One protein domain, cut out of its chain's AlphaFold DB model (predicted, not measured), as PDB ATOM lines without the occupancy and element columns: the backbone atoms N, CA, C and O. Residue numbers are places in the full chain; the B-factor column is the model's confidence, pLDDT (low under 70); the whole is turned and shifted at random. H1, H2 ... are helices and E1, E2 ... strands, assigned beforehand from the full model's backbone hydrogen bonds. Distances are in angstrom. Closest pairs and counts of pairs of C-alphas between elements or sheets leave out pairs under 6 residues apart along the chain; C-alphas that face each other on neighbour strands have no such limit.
ATOM      1  N   SER A  46     -26.942  10.728   5.246       78.56
ATOM      2  CA  SER A  46     -26.737   9.405   4.660       78.56
ATOM      3  C   SER A  46     -27.983   8.916   3.905       78.56
ATOM      4  O   SER A  46     -28.881   8.300   4.467       78.56
ATOM      5  N   ILE A  47     -28.042   9.176   2.598       85.94
ATOM      6  CA  ILE A  47     -29.020   8.570   1.675       85.94
ATOM      7  C   ILE A  47     -28.556   7.181   1.219       85.94
ATOM      8  O   ILE A  47     -27.421   7.028   0.755       85.94
ATOM      9  N   CYS A  48     -29.439   6.184   1.328       90.31
ATOM     10  CA  CYS A  48     -29.170   4.807   0.938       90.31
ATOM     11  C   CYS A  48     -29.044   4.650  -0.583       90.31
ATOM     12  O   CYS A  48     -29.970   4.934  -1.340       90.31
ATOM     13  N   TRP A  49     -27.938   4.048  -1.006       91.50
ATOM     14  CA  TRP A  49     -27.523   3.783  -2.380       91.50
ATOM     15  C   TRP A  49     -28.421   2.797  -3.139       91.50
ATOM     16  O   TRP A  49     -28.213   2.553  -4.325       91.50
ATOM     17  N   VAL A  50     -29.410   2.183  -2.481       91.94
ATOM     18  CA  VAL A  50     -30.310   1.183  -3.081       91.94
ATOM     19  C   VAL A  50     -31.762   1.630  -3.110       91.94
ATOM     20  O   VAL A  50     -32.405   1.496  -4.153       91.94
ATOM     21  N   CYS A  51     -32.293   2.134  -1.999       90.62
ATOM     22  CA  CYS A  51     -33.690   2.559  -1.925       90.62
ATOM     23  C   CYS A  51     -33.879   4.077  -2.054       90.62
ATOM     24  O   CYS A  51     -35.016   4.513  -2.201       90.62
ATOM     25  N   GLY A  52     -32.805   4.874  -2.016       88.56
ATOM     26  CA  GLY A  52     -32.879   6.337  -2.075       88.56
ATOM     27  C   GLY A  52     -33.496   6.982  -0.830       88.56
ATOM     28  O   GLY A  52     -33.723   8.187  -0.814       88.56
ATOM     29  N   GLU A  53     -33.789   6.192   0.205       86.56
ATOM     30  CA  GLU A  53     -34.303   6.679   1.482       86.56
ATOM     31  C   GLU A  53     -33.156   7.094   2.402       86.56
ATOM     32  O   GLU A  53     -32.037   6.589   2.300       86.56
ATOM     33  N   MET A  54     -33.449   7.981   3.344       83.06
ATOM     34  CA  MET A  54     -32.492   8.376   4.373       83.06
ATOM     35  C   MET A  54     -32.232   7.228   5.352       83.06
ATOM     36  O   MET A  54     -33.129   6.445   5.679       83.06
ATOM     37  N   ILE A  55     -31.014   7.174   5.869       83.25
ATOM     38  CA  ILE A  55     -30.610   6.301   6.963       83.25
ATOM     39  C   ILE A  55     -30.685   7.132   8.244       83.25
ATOM     40  O   ILE A  55     -29.957   8.105   8.418       83.25
ATOM     41  N   VAL A  56     -31.636   6.776   9.108       73.19
ATOM     42  CA  VAL A  56     -32.001   7.539  10.318       73.19
ATOM     43  C   VAL A  56     -31.409   6.951  11.601       73.19
ATOM     44  O   VAL A  56     -31.728   7.409  12.692       73.19
ATOM     45  N   ARG A  57     -30.612   5.888  11.474       70.88
ATOM     46  CA  ARG A  57     -30.006   5.147  12.577       70.88
ATOM     47  C   ARG A  57     -28.585   4.755  12.200       70.88
ATOM     48  O   ARG A  57     -28.371   4.151  11.150       70.88
ATOM     49  N   GLY A  58     -27.626   5.153  13.035       66.88
ATOM     50  CA  GLY A  58     -26.199   4.948  12.785       66.88
ATOM     51  C   GLY A  58     -25.814   3.476  12.703       66.88
ATOM     52  O   GLY A  58     -25.115   3.090  11.779       66.88
ATOM     53  N   ASP A  59     -26.325   2.655  13.613       69.38
ATOM     54  CA  ASP A  59     -26.119   1.202  13.692       69.38
ATOM     55  C   ASP A  59     -26.738   0.415  12.523       69.38
ATOM     56  O   ASP A  59     -26.303  -0.692  12.202       69.38
ATOM     57  N   GLU A  60     -27.717   0.996  11.830       78.00
ATOM     58  CA  GLU A  60     -28.269   0.457  10.586       78.00
ATOM     59  C   GLU A  60     -27.495   0.920   9.341       78.00
ATOM     60  O   GLU A  60     -27.871   0.558   8.227       78.00
ATOM     61  N   CYS A  61     -26.441   1.727   9.480       84.81
ATOM     62  CA  CYS A  61     -25.697   2.276   8.352       84.81
ATOM     63  C   CYS A  61     -24.499   1.395   7.989       84.81
ATOM     64  O   CYS A  61     -23.649   1.100   8.826       84.81
ATOM     65  N   VAL A  62     -24.398   1.029   6.713       86.94
ATOM     66  CA  VAL A  62     -23.176   0.491   6.106       86.94
ATOM     67  C   VAL A  62     -22.645   1.523   5.127       86.94
ATOM     68  O   VAL A  62     -23.430   2.106   4.380       86.94
ATOM     69  N   SER A  63     -21.341   1.758   5.086       86.00
ATOM     70  CA  SER A  63     -20.751   2.803   4.246       86.00
ATOM     71  C   SER A  63     -19.499   2.346   3.504       86.00
ATOM     72  O   SER A  63     -18.779   1.460   3.941       86.00
ATOM     73  N   LEU A  64     -19.250   2.966   2.351       83.81
ATOM     74  CA  LEU A  64     -18.038   2.835   1.540       83.81
ATOM     75  C   LEU A  64     -17.665   4.233   1.041       83.81
ATOM     76  O   LEU A  64     -18.124   4.690  -0.018       83.81
ATOM     77  N   GLY A  65     -16.838   4.960   1.789       81.00
ATOM     78  CA  GLY A  65     -16.705   6.402   1.571       81.00
ATOM     79  C   GLY A  65     -18.075   7.090   1.667       81.00
ATOM     80  O   GLY A  65     -18.780   6.969   2.658       81.00
ATOM     81  N   TRP A  66     -18.490   7.778   0.599       77.44
ATOM     82  CA  TRP A  66     -19.770   8.511   0.553       77.44
ATOM     83  C   TRP A  66     -20.940   7.724  -0.045       77.44
ATOM     84  O   TRP A  66     -21.979   8.304  -0.384       77.44
ATOM     85  N   CYS A  67     -20.766   6.420  -0.225       86.56
ATOM     86  CA  CYS A  67     -21.857   5.513  -0.548       86.56
ATOM     87  C   CYS A  67     -22.372   4.944   0.771       86.56
ATOM     88  O   CYS A  67     -21.575   4.428   1.548       86.56
ATOM     89  N   PHE A  68     -23.673   5.053   1.029       88.19
ATOM     90  CA  PHE A  68     -24.284   4.569   2.267       88.19
ATOM     91  C   PHE A  68     -25.382   3.569   1.940       88.19
ATOM     92  O   PHE A  68     -26.057   3.706   0.926       88.19
ATOM     93  N   TRP A  69     -25.620   2.598   2.805       91.69
ATOM     94  CA  TRP A  69     -26.707   1.639   2.700       91.69
ATOM     95  C   TRP A  69     -27.369   1.492   4.062       91.69
ATOM     96  O   TRP A  69     -26.680   1.495   5.078       91.69
ATOM     97  N   HIS A  70     -28.688   1.285   4.096       90.06
ATOM     98  CA  HIS A  70     -29.233   0.548   5.236       90.06
ATOM     99  C   HIS A  70     -28.580  -0.831   5.258       90.06
ATOM    100  O   HIS A  70     -28.336  -1.405   4.197       90.06
ATOM    101  N   ARG A  71     -28.387  -1.404   6.437       88.75
ATOM    102  CA  ARG A  71     -27.862  -2.755   6.624       88.75
ATOM    103  C   ARG A  71     -28.660  -3.777   5.820       88.75
ATOM    104  O   ARG A  71     -28.101  -4.504   5.008       88.75
ATOM    105  N   ALA A  72     -29.990  -3.691   5.885       89.94
ATOM    106  CA  ALA A  72     -30.870  -4.488   5.037       89.94
ATOM    107  C   ALA A  72     -30.692  -4.185   3.537       89.94
ATOM    108  O   ALA A  72     -30.878  -5.049   2.691       89.94
ATOM    109  N   CYS A  73     -30.361  -2.960   3.151       92.75
ATOM    110  CA  CYS A  73     -30.182  -2.580   1.751       92.75
ATOM    111  C   CYS A  73     -28.779  -2.878   1.209       92.75
ATOM    112  O   CYS A  73     -28.566  -2.670   0.015       92.75
ATOM    113  N   TYR A  74     -27.837  -3.328   2.040       93.94
ATOM    114  CA  TYR A  74     -26.461  -3.551   1.625       93.94
ATOM    115  C   TYR A  74     -26.380  -4.580   0.489       93.94
ATOM    116  O   TYR A  74     -27.042  -5.620   0.498       93.94
ATOM    117  N   GLY A  75     -25.616  -4.241  -0.545       93.69
ATOM    118  CA  GLY A  75     -25.569  -4.995  -1.789       93.69
ATOM    119  C   GLY A  75     -24.726  -4.292  -2.844       93.69
ATOM    120  O   GLY A  75     -24.180  -3.216  -2.606       93.69
ATOM    121  N   CYS A  76     -24.645  -4.902  -4.023       95.06
ATOM    122  CA  CYS A  76     -23.756  -4.493  -5.101       95.06
ATOM    123  C   CYS A  76     -23.824  -2.984  -5.402       95.06
ATOM    124  O   CYS A  76     -24.902  -2.440  -5.638       95.06
ATOM    125  N   LEU A  77     -22.670  -2.320  -5.479       93.00
ATOM    126  CA  LEU A  77     -22.552  -0.887  -5.759       93.00
ATOM    127  C   LEU A  77     -23.203  -0.484  -7.096       93.00
ATOM    128  O   LEU A  77     -23.776   0.601  -7.208       93.00
ATOM    129  N   LEU A  78     -23.118  -1.351  -8.108       92.25
ATOM    130  CA  LEU A  78     -23.520  -1.027  -9.479       92.25
ATOM    131  C   LEU A  78     -25.007  -1.294  -9.737       92.25
ATOM    132  O   LEU A  78     -25.682  -0.469 -10.350       92.25
ATOM    133  N   CYS A  79     -25.535  -2.422  -9.254       93.06
ATOM    134  CA  CYS A  79     -26.920  -2.837  -9.523       93.06
ATOM    135  C   CYS A  79     -27.809  -2.932  -8.268       93.06
ATOM    136  O   CYS A  79     -29.036  -2.961  -8.375       93.06
ATOM    137  N   GLY A  80     -27.215  -2.959  -7.073       91.69
ATOM    138  CA  GLY A  80     -27.894  -3.159  -5.789       91.69
ATOM    139  C   GLY A  80     -28.353  -4.585  -5.506       91.69
ATOM    140  O   GLY A  80     -29.168  -4.782  -4.608       91.69
ATOM    141  N   CYS A  81     -27.870  -5.578  -6.257       93.38
ATOM    142  CA  CYS A  81     -28.111  -6.986  -5.954       93.38
ATOM    143  C   CYS A  81     -27.497  -7.361  -4.596       93.38
ATOM    144  O   CYS A  81     -26.317  -7.110  -4.364       93.38
ATOM    145  N   ARG A  82     -28.271  -8.012  -3.722       91.88
ATOM    146  CA  ARG A  82     -27.802  -8.459  -2.397       91.88
ATOM    147  C   ARG A  82     -26.831  -9.645  -2.440       91.88
ATOM    148  O   ARG A  82     -26.180  -9.926  -1.443       91.88
ATOM    149  N   ARG A  83     -26.728 -10.352  -3.571       92.75
ATOM    150  CA  ARG A  83     -25.795 -11.477  -3.748       92.75
ATOM    151  C   ARG A  83     -24.393 -10.950  -4.045       92.75
ATOM    152  O   ARG A  83     -23.955 -10.958  -5.194       92.75
ATOM    153  N   VAL A  84     -23.747 -10.418  -3.014       93.44
ATOM    154  CA  VAL A  84     -22.366  -9.932  -3.063       93.44
ATOM    155  C   VAL A  84     -21.420 -11.132  -3.031       93.44
ATOM    156  O   VAL A  84     -21.600 -12.028  -2.213       93.44
ATOM    157  N   CYS A  85     -20.443 -11.162  -3.933       92.12
ATOM    158  CA  CYS A  85     -19.401 -12.194  -3.994       92.12
ATOM    159  C   CYS A  85     -17.979 -11.610  -4.046       92.12
ATOM    160  O   CYS A  85     -17.014 -12.362  -4.097       92.12
ATOM    161  N   SER A  86     -17.858 -10.283  -4.065       90.31
ATOM    162  CA  SER A  86     -16.607  -9.533  -3.964       90.31
ATOM    163  C   SER A  86     -16.838  -8.340  -3.033       90.31
ATOM    164  O   SER A  86     -17.912  -7.731  -3.084       90.31
ATOM    165  N   GLY A  87     -15.867  -8.048  -2.167       87.81
ATOM    166  CA  GLY A  87     -16.021  -7.177  -1.002       87.81
ATOM    167  C   GLY A  87     -16.563  -7.915   0.229       87.81
ATOM    168  O   GLY A  87     -16.593  -9.144   0.280       87.81
ATOM    169  N   VAL A  88     -17.012  -7.158   1.234       87.06
ATOM    170  CA  VAL A  88     -17.545  -7.720   2.488       87.06
ATOM    171  C   VAL A  88     -18.921  -8.358   2.233       87.06
ATOM    172  O   VAL A  88     -19.799  -7.685   1.690       87.06
ATOM    173  N   PRO A  89     -19.160  -9.627   2.608       85.44
ATOM    174  CA  PRO A  89     -20.459 -10.260   2.412       85.44
ATOM    175  C   PRO A  89     -21.493  -9.758   3.442       85.44
ATOM    176  O   PRO A  89     -21.125  -9.351   4.545       85.44
ATOM    177  N   PRO A  90     -22.806  -9.809   3.130       82.44
ATOM    178  CA  PRO A  90     -23.852  -9.334   4.037       82.44
ATOM    179  C   PRO A  90     -23.862 -10.044   5.397       82.44
ATOM    180  O   PRO A  90     -24.116  -9.397   6.403       82.44
ATOM    181  N   SER A  91     -23.530 -11.342   5.433       81.25
ATOM    182  CA  SER A  91     -23.429 -12.124   6.675       81.25
ATOM    183  C   SER A  91     -22.450 -11.505   7.660       81.25
ATOM    184  O   SER A  91     -22.745 -11.386   8.842       81.25
ATOM    185  N   ASP A  92     -21.307 -11.046   7.162       79.69
ATOM    186  CA  ASP A  92     -20.268 -10.498   8.018       79.69
ATOM    187  C   ASP A  92     -20.687  -9.114   8.492       79.69
ATOM    188  O   ASP A  92     -20.407  -8.754   9.633       79.69
ATOM    189  N   VAL A  93     -21.366  -8.329   7.636       74.94
ATOM    190  CA  VAL A  93     -21.988  -7.047   8.022       74.94
ATOM    191  C   VAL A  93     -22.938  -7.243   9.198       74.94
ATOM    192  O   VAL A  93     -23.071  -6.333  10.019       74.94
ATOM    193  N   ASP A  94     -23.542  -8.427   9.309       67.81
ATOM    194  CA  ASP A  94     -24.481  -8.730  10.368       67.81
ATOM    195  C   ASP A  94     -23.843  -9.125  11.717       67.81
ATOM    196  O   ASP A  94     -24.451  -8.885  12.766       67.81
ATOM    197  N   ASP A  95     -22.622  -9.662  11.710       62.53
ATOM    198  CA  ASP A  95     -22.076 -10.473  12.810       62.53
ATOM    199  C   ASP A  95     -21.186  -9.707  13.814       62.53
ATOM    200  O   ASP A  95     -20.170 -10.206  14.297       62.53
ATOM    201  N   ASN A  96     -21.532  -8.453  14.136       55.88
ATOM    202  CA  ASN A  96     -20.729  -7.642  15.060       55.88
ATOM    203  C   ASN A  96     -21.312  -7.632  16.482       55.88
ATOM    204  O   ASN A  96     -22.168  -6.815  16.821       55.88
ATOM    205  N   GLY A  97     -20.803  -8.517  17.337       53.56
ATOM    206  CA  GLY A  97     -21.232  -8.685  18.727       53.56
ATOM    207  C   GLY A  97     -20.931  -7.538  19.706       53.56
ATOM    208  O   GLY A  97     -21.107  -7.758  20.899       53.56
ATOM    209  N   SER A  98     -20.468  -6.342  19.297       54.72
ATOM    210  CA  SER A  98     -20.134  -5.291  20.287       54.72
ATOM    211  C   SER A  98     -19.960  -3.838  19.789       54.72
ATOM    212  O   SER A  98     -19.176  -3.092  20.379       54.72
ATOM    213  N   SER A  99     -20.649  -3.337  18.760       53.28
ATOM    214  CA  SER A  99     -20.613  -1.877  18.510       53.28
ATOM    215  C   SER A  99     -21.904  -1.342  17.909       53.28
ATOM    216  O   SER A  99     -22.267  -1.672  16.789       53.28
ATOM    217  N   SER A 100     -22.563  -0.464  18.661       55.75
ATOM    218  CA  SER A 100     -23.765   0.305  18.316       55.75
ATOM    219  C   SER A 100     -23.520   1.410  17.272       55.75
ATOM    220  O   SER A 100     -24.197   2.435  17.277       55.75
ATOM    221  N   LEU A 101     -22.508   1.250  16.417       62.59
ATOM    222  CA  LEU A 101     -22.071   2.229  15.423       62.59
ATOM    223  C   LEU A 101     -22.105   1.584  14.035       62.59
ATOM    224  O   LEU A 101     -21.889   0.380  13.898       62.59
ATOM    225  N   GLY A 102     -22.398   2.389  13.014       67.81
ATOM    226  CA  GLY A 102     -22.453   1.930  11.626       67.81
ATOM    227  C   GLY A 102     -21.143   1.305  11.153       67.81
ATOM    228  O   GLY A 102     -20.070   1.600  11.679       67.81
ATOM    229  N   ARG A 103     -21.229   0.435  10.143       81.81
ATOM    230  CA  ARG A 103     -20.078  -0.296   9.604       81.81
ATOM    231  C   ARG A 103     -19.535   0.363   8.344       81.81
ATOM    232  O   ARG A 103     -20.219   0.410   7.327       81.81
ATOM    233  N   GLU A 104     -18.267   0.752   8.357       82.75
ATOM    234  CA  GLU A 104     -17.549   1.084   7.128       82.75
ATOM    235  C   GLU A 104     -16.899  -0.169   6.520       82.75
ATOM    236  O   GLU A 104     -16.270  -0.968   7.215       82.75
ATOM    237  N   VAL A 105     -17.060  -0.351   5.211       83.38
ATOM    238  CA  VAL A 105     -16.385  -1.384   4.423       83.38
ATOM    239  C   VAL A 105     -15.293  -0.751   3.561       83.38
ATOM    240  O   VAL A 105     -15.448   0.362   3.059       83.38
ATOM    241  N   ALA A 106     -14.187  -1.471   3.372       82.38
ATOM    242  CA  ALA A 106     -13.042  -0.977   2.606       82.38
ATOM    243  C   ALA A 106     -13.179  -1.213   1.092       82.38
ATOM    244  O   ALA A 106     -12.620  -0.464   0.293       82.38
ATOM    245  N   GLU A 107     -13.943  -2.230   0.696       84.81
ATOM    246  CA  GLU A 107     -14.041  -2.693  -0.688       84.81
ATOM    247  C   GLU A 107     -15.451  -2.513  -1.250       84.81
ATOM    248  O   GLU A 107     -16.453  -2.611  -0.534       84.81
ATOM    249  N   ALA A 108     -15.533  -2.247  -2.555       89.19
ATOM    250  CA  ALA A 108     -16.806  -2.103  -3.240       89.19
ATOM    251  C   ALA A 108     -17.547  -3.446  -3.298       89.19
ATOM    252  O   ALA A 108     -17.037  -4.377  -3.918       89.19
ATOM    253  N   PRO A 109     -18.765  -3.560  -2.731       93.25
ATOM    254  CA  PRO A 109     -19.530  -4.788  -2.859       93.25
ATOM    255  C   PRO A 109     -19.941  -4.979  -4.318       93.25
ATOM    256  O   PRO A 109     -20.576  -4.098  -4.907       93.25
ATOM    257  N   LEU A 110     -19.639  -6.137  -4.902       94.00
ATOM    258  CA  LEU A 110     -20.050  -6.502  -6.259       94.00
ATOM    259  C   LEU A 110     -20.711  -7.882  -6.284       94.00
ATOM    260  O   LEU A 110     -20.343  -8.784  -5.534       94.00
ATOM    261  N   CYS A 111     -21.716  -8.043  -7.147       95.38
ATOM    262  CA  CYS A 111     -22.268  -9.358  -7.474       95.38
ATOM    263  C   CYS A 111     -21.497  -9.984  -8.641       95.38
ATOM    264  O   CYS A 111     -20.848  -9.262  -9.394       95.38
ATOM    265  N   ALA A 112     -21.638 -11.297  -8.839       95.31
ATOM    266  CA  ALA A 112     -20.871 -12.043  -9.843       95.31
ATOM    267  C   ALA A 112     -20.961 -11.434 -11.250       95.31
ATOM    268  O   ALA A 112     -19.949 -11.252 -11.913       95.31
ATOM    269  N   MET A 113     -22.163 -11.025 -11.667       95.44
ATOM    270  CA  MET A 113     -22.362 -10.387 -12.972       95.44
ATOM    271  C   MET A 113     -21.610  -9.060 -13.087       95.44
ATOM    272  O   MET A 113     -20.972  -8.787 -14.092       95.44
ATOM    273  N   CYS A 114     -21.660  -8.233 -12.043       94.06
ATOM    274  CA  CYS A 114     -20.984  -6.944 -12.054       94.06
ATOM    275  C   CYS A 114     -19.463  -7.062 -11.910       94.06
ATOM    276  O   CYS A 114     -18.777  -6.157 -12.363       94.06
ATOM    277  N   VAL A 115     -18.944  -8.133 -11.301       92.88
ATOM    278  CA  VAL A 115     -17.503  -8.440 -11.322       92.88
ATOM    279  C   VAL A 115     -17.061  -8.725 -12.756       92.88
ATOM    280  O   VAL A 115     -16.150  -8.066 -13.243       92.88
ATOM    281  N   ILE A 116     -17.775  -9.612 -13.456       93.50
ATOM    282  CA  ILE A 116     -17.481  -9.952 -14.855       93.50
ATOM    283  C   ILE A 116     -17.548  -8.705 -15.743       93.50
ATOM    284  O   ILE A 116     -16.628  -8.475 -16.519       93.50
ATOM    285  N   ASP A 117     -18.588  -7.873 -15.601       90.94
ATOM    286  CA  ASP A 117     -18.690  -6.605 -16.338       90.94
ATOM    287  C   ASP A 117     -17.465  -5.709 -16.091       90.94
ATOM    288  O   ASP A 117     -16.918  -5.136 -17.025       90.94
ATOM    289  N   VAL A 118     -17.045  -5.550 -14.829       89.44
ATOM    290  CA  VAL A 118     -15.898  -4.697 -14.465       89.44
ATOM    291  C   VAL A 118     -14.610  -5.204 -15.099       89.44
ATOM    292  O   VAL A 118     -13.862  -4.400 -15.654       89.44
ATOM    293  N   GLU A 119     -14.368  -6.511 -15.037       90.56
ATOM    294  CA  GLU A 119     -13.167  -7.136 -15.587       90.56
ATOM    295  C   GLU A 119     -13.155  -7.101 -17.119       90.56
ATOM    296  O   GLU A 119     -12.146  -6.723 -17.714       90.56
ATOM    297  N   ALA A 120     -14.276  -7.441 -17.760       90.25
ATOM    298  CA  ALA A 120     -14.396  -7.479 -19.215       90.25
ATOM    299  C   ALA A 120     -14.287  -6.083 -19.848       90.25
ATOM    300  O   ALA A 120     -13.624  -5.925 -20.872       90.25
ATOM    301  N   ASP A 121     -14.897  -5.071 -19.223       88.25
ATOM    302  CA  ASP A 121     -14.873  -3.687 -19.709       88.25
ATOM    303  C   ASP A 121     -13.608  -2.922 -19.267       88.25
ATOM    304  O   ASP A 121     -13.415  -1.769 -19.661       88.25
ATOM    305  N   GLY A 122     -12.760  -3.518 -18.416       86.19
ATOM    306  CA  GLY A 122     -11.604  -2.843 -17.821       86.19
ATOM    307  C   GLY A 122     -11.994  -1.579 -17.047       86.19
ATOM    308  O   GLY A 122     -11.307  -0.558 -17.135       86.19
ATOM    309  N   MET A 123     -13.129  -1.609 -16.339       84.06
ATOM    310  CA  MET A 123     -13.673  -0.424 -15.672       84.06
ATOM    311  C   MET A 123     -12.788   0.017 -14.505       84.06
ATOM    312  O   MET A 123     -12.614  -0.706 -13.527       84.06
ATOM    313  N   ASP A 124     -12.316   1.260 -14.568       82.19
ATOM    314  CA  ASP A 124     -11.672   1.913 -13.434       82.19
ATOM    315  C   ASP A 124     -12.690   2.337 -12.354       82.19
ATOM    316  O   ASP A 124     -13.908   2.387 -12.571       82.19
ATOM    317  N   GLU A 125     -12.188   2.686 -11.165       78.31
ATOM    318  CA  GLU A 125     -13.018   3.116 -10.030       78.31
ATOM    319  C   GLU A 125     -13.947   4.288 -10.387       78.31
ATOM    320  O   GLU A 125     -15.081   4.385  -9.907       78.31
ATOM    321  N   GLN A 126     -13.480   5.186 -11.259       78.38
ATOM    322  CA  GLN A 126     -14.239   6.346 -11.704       78.38
ATOM    323  C   GLN A 126     -15.432   5.928 -12.574       78.38
ATOM    324  O   GLN A 126     -16.546   6.420 -12.373       78.38
ATOM    325  N   SER A 127     -15.227   4.994 -13.497       80.06
ATOM    326  CA  SER A 127     -16.261   4.434 -14.369       80.06
ATOM    327  C   SER A 127     -17.287   3.628 -13.574       80.06
ATOM    328  O   SER A 127     -18.496   3.796 -13.777       80.06
ATOM    329  N   MET A 128     -16.828   2.843 -12.593       85.31
ATOM    330  CA  MET A 128     -17.693   2.145 -11.638       85.31
ATOM    331  C   MET A 128     -18.578   3.127 -10.866       85.31
ATOM    332  O   MET A 128     -19.797   2.945 -10.793       85.31
ATOM    333  N   MET A 129     -17.993   4.211 -10.345       85.19
ATOM    334  CA  MET A 129     -18.736   5.246  -9.629       85.19
ATOM    335  C   MET A 129     -19.786   5.909 -10.524       85.19
ATOM    336  O   MET A 129     -20.931   6.079 -10.108       85.19
ATOM    337  N   GLN A 130     -19.452   6.236 -11.775       84.62
ATOM    338  CA  GLN A 130     -20.416   6.811 -12.719       84.62
ATOM    339  C   GLN A 130     -21.562   5.843 -13.048       84.62
ATOM    340  O   GLN A 130     -22.722   6.264 -13.100       84.62
ATOM    341  N   LYS A 131     -21.273   4.544 -13.220       88.06
ATOM    342  CA  LYS A 131     -22.294   3.499 -13.431       88.06
ATOM    343  C   LYS A 131     -23.215   3.384 -12.210       88.06
ATOM    344  O   LYS A 131     -24.435   3.423 -12.375       88.06
ATOM    345  N   GLY A 132     -22.659   3.364 -10.998       90.19
ATOM    346  CA  GLY A 132     -23.430   3.379  -9.750       90.19
ATOM    347  C   GLY A 132     -24.299   4.634  -9.597       90.19
ATOM    348  O   GLY A 132     -25.494   4.528  -9.322       90.19
ATOM    349  N   LEU A 133     -23.735   5.819  -9.864       89.50
ATOM    350  CA  LEU A 133     -24.446   7.101  -9.814       89.50
ATOM    351  C   LEU A 133     -25.609   7.169 -10.805       89.50
ATOM    352  O   LEU A 133     -26.666   7.687 -10.458       89.50
ATOM    353  N   ARG A 134     -25.444   6.652 -12.032       90.88
ATOM    354  CA  ARG A 134     -26.553   6.546 -12.999       90.88
ATOM    355  C   ARG A 134     -27.705   5.727 -12.424       90.88
ATOM    356  O   ARG A 134     -28.848   6.158 -12.505       90.88
ATOM    357  N   ARG A 135     -27.402   4.584 -11.807       92.50
ATOM    358  CA  ARG A 135     -28.413   3.686 -11.243       92.50
ATOM    359  C   ARG A 135     -29.152   4.305 -10.057       92.50
ATOM    360  O   ARG A 135     -30.377   4.249 -10.026       92.50
ATOM    361  N   ILE A 136     -28.445   4.893  -9.089       90.00
ATOM    362  CA  ILE A 136     -29.096   5.487  -7.905       90.00
ATOM    363  C   ILE A 136     -29.879   6.758  -8.250       90.00
ATOM    364  O   ILE A 136     -30.955   6.951  -7.693       90.00
ATOM    365  N   SER A 137     -29.436   7.549  -9.238       90.12
ATOM    366  CA  SER A 137     -30.189   8.719  -9.717       90.12
ATOM    367  C   SER A 137     -31.609   8.376 -10.177       90.12
ATOM    368  O   SER A 137     -32.506   9.204 -10.029       90.12
ATOM    369  N   LEU A 138     -31.828   7.170 -10.720       88.00
ATOM    370  CA  LEU A 138     -33.158   6.699 -11.127       88.00
ATOM    371  C   LEU A 138     -34.078   6.415  -9.932       88.00
ATOM    372  O   LEU A 138     -35.293   6.379 -10.092       88.00
ATOM    373  N   VAL A 139     -33.507   6.187  -8.749       86.88
ATOM    374  CA  VAL A 139     -34.246   5.824  -7.534       86.88
ATOM    375  C   VAL A 139     -34.464   7.034  -6.628       86.88
ATOM    376  O   VAL A 139     -35.525   7.152  -6.023       86.88
ATOM    377  N   ASP A 140     -33.477   7.923  -6.513       85.56
ATOM    378  CA  ASP A 140     -33.500   9.041  -5.564       85.56
ATOM    379  C   ASP A 140     -33.691  10.420  -6.215       85.56
ATOM    380  O   ASP A 140     -33.515  11.445  -5.557       85.56
ATOM    381  N   GLY A 141     -33.991  10.466  -7.517       83.50
ATOM    382  CA  GLY A 141     -34.156  11.725  -8.247       83.50
ATOM    383  C   GLY A 141     -32.857  12.531  -8.384       83.50
ATOM    384  O   GLY A 141     -32.884  13.760  -8.481       83.50
ATOM    385  N   GLY A 142     -31.700  11.864  -8.348       86.81
ATOM    386  CA  GLY A 142     -30.382  12.474  -8.520       86.81
ATOM    387  C   GLY A 142     -29.856  13.193  -7.278       86.81
ATOM    388  O   GLY A 142     -28.947  14.021  -7.383       86.81
ATOM    389  N   VAL A 143     -30.414  12.917  -6.101       83.06
ATOM    390  CA  VAL A 143     -29.974  13.510  -4.828       83.06
ATOM    391  C   VAL A 143     -28.550  13.081  -4.499       83.06
ATOM    392  O   VAL A 143     -27.683  13.934  -4.297       83.06
ATOM    393  N   THR A 144     -28.259  11.784  -4.571       84.69
ATOM    394  CA  THR A 144     -26.918  11.232  -4.346       84.69
ATOM    395  C   THR A 144     -25.913  11.760  -5.369       84.69
ATOM    396  O   THR A 144     -24.793  12.120  -5.001       84.69
ATOM    397  N   ARG A 145     -26.307  11.902  -6.644       85.88
ATOM    398  CA  ARG A 145     -25.454  12.508  -7.684       85.88
ATOM    399  C   ARG A 145     -25.142  13.973  -7.379       85.88
ATOM    400  O   ARG A 145     -23.984  14.373  -7.476       85.88
ATOM    401  N   ARG A 146     -26.135  14.776  -6.986       82.94
ATOM    402  CA  ARG A 146     -25.916  16.180  -6.598       82.94
ATOM    403  C   ARG A 146     -25.025  16.294  -5.366       82.94
ATOM    404  O   ARG A 146     -24.119  17.125  -5.367       82.94
ATOM    405  N   ARG A 147     -25.213  15.419  -4.372       80.38
ATOM    406  CA  ARG A 147     -24.322  15.307  -3.207       80.38
ATOM    407  C   ARG A 147     -22.885  15.038  -3.650       80.38
ATOM    408  O   ARG A 147     -21.987  15.793  -3.290       80.38
ATOM    409  N   TRP A 148     -22.675  14.028  -4.490       78.88
ATOM    410  CA  TRP A 148     -21.360  13.669  -5.026       78.88
ATOM    411  C   TRP A 148     -20.687  14.826  -5.788       78.88
ATOM    412  O   TRP A 148     -19.537  15.172  -5.516       78.88
ATOM    413  N   LEU A 149     -21.413  15.481  -6.700       78.06
ATOM    414  CA  LEU A 149     -20.898  16.595  -7.509       78.06
ATOM    415  C   LEU A 149     -20.605  17.853  -6.690       78.06
ATOM    416  O   LEU A 149     -19.594  18.514  -6.926       78.06
ATOM    417  N   SER A 150     -21.473  18.193  -5.734       69.31
ATOM    418  CA  SER A 150     -21.243  19.324  -4.831       69.31
ATOM    419  C   SER A 150     -19.917  19.142  -4.099       69.31
ATOM    420  O   SER A 150     -19.084  20.042  -4.047       69.31
ATOM    421  N   LYS A 151     -19.649  17.921  -3.647       62.06
ATOM    422  CA  LYS A 151     -18.438  17.609  -2.906       62.06
ATOM    423  C   LYS A 151     -17.172  17.521  -3.783       62.06
ATOM    424  O   LYS A 151     -16.100  17.878  -3.302       62.06
ATOM    425  N   LEU A 152     -17.280  17.178  -5.074       63.53
ATOM    426  CA  LEU A 152     -16.176  17.312  -6.047       63.53
ATOM    427  C   LEU A 152     -15.717  18.770  -6.236       63.53
ATOM    428  O   LEU A 152     -14.548  19.009  -6.518       63.53
ATOM    429  N   ARG A 153     -16.617  19.749  -6.082       54.50
ATOM    430  CA  ARG A 153     -16.295  21.180  -6.239       54.50
ATOM    431  C   ARG A 153     -15.537  21.780  -5.053       54.50
ATOM    432  O   ARG A 153     -14.944  22.841  -5.209       54.50
ATOM    433  N   HIS A 154     -15.582  21.132  -3.889       50.81
ATOM    434  CA  HIS A 154     -14.961  21.626  -2.658       50.81
ATOM    435  C   HIS A 154     -13.581  21.005  -2.365       50.81
ATOM    436  O   HIS A 154     -12.842  21.543  -1.546       50.81
ATOM    437  N   GLY A 155     -13.183  19.940  -3.070       43.41
ATOM    438  CA  GLY A 155     -11.792  19.475  -3.102       43.41
ATOM    439  C   GLY A 155     -10.972  20.267  -4.122       43.41
ATOM    440  O   GLY A 155     -11.472  20.544  -5.210       43.41
ATOM    441  N   LYS A 156      -9.725  20.648  -3.794       41.69
ATOM    442  CA  LYS A 156      -8.787  21.289  -4.743       41.69
ATOM    443  C   LYS A 156      -8.779  20.493  -6.058       41.69
ATOM    444  O   LYS A 156      -8.339  19.350  -6.083       41.69
ATOM    445  N   ALA A 157      -9.332  21.073  -7.121       39.62
ATOM    446  CA  ALA A 157      -9.644  20.340  -8.342       39.62
ATOM    447  C   ALA A 157      -8.405  20.148  -9.228       39.62
ATOM    448  O   ALA A 157      -7.908  21.109  -9.818       39.62
TER     449      ALA A 157
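This is residues 46 to 157 of the 232 residues of an uncharacterized protein of Ophiocordyceps unilateralis (UniProt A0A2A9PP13). A small strand hairpin, E1 and E2, sits near the middle of a loop-rich body, with a helical hairpin, H3 and H4, along one side and short helices H1 and H2 farther out. Of 112 printed residues under half are in named elements, E1 E2 H1 H2 H3 H4, mostly helix. The whole is compact, radius of gyration of the C-alphas 13.9 A, spans 39 by 32 by 27 A.

Look at E1, residues 61 to 64, antiparallel to E2, residues 67 to 70: N 62 and O 69 are 2.8 A apart, within hydrogen-bond range. H3, residues 125 to 140, touches H4, residues 143 to 152, with residues 133 to 137 alone; the closest C-alphas, Leu 133 and Arg 145, are 5.9 A apart. They run opposite ways at a steep tilt of 37 degrees, only just past shallow. H2, residues 112 to 120, is close to H3 but not clearly touching, C-alphas 118 and 128 being closest at 7.6 A. H1, residues 90 to 94, touches no helix. O i to N i+4 pairs are within range throughout H1, H2 and H4, and in 10 of 12 in H3.

Find E1 beginning at C-alpha 61 (-25.697, 2.276, 8.352). H3 runs 21.8 A; H4 runs 14.4 A to C-alpha 152 (-16.176, 17.312, -6.047).

The printed part has no cut; links E2 to H1 and H1 to H2 are long. Residues 152 to 157 stand free. Residues 58 to 59, 94 to 102 and 150 to 157 have pLDDT under 70.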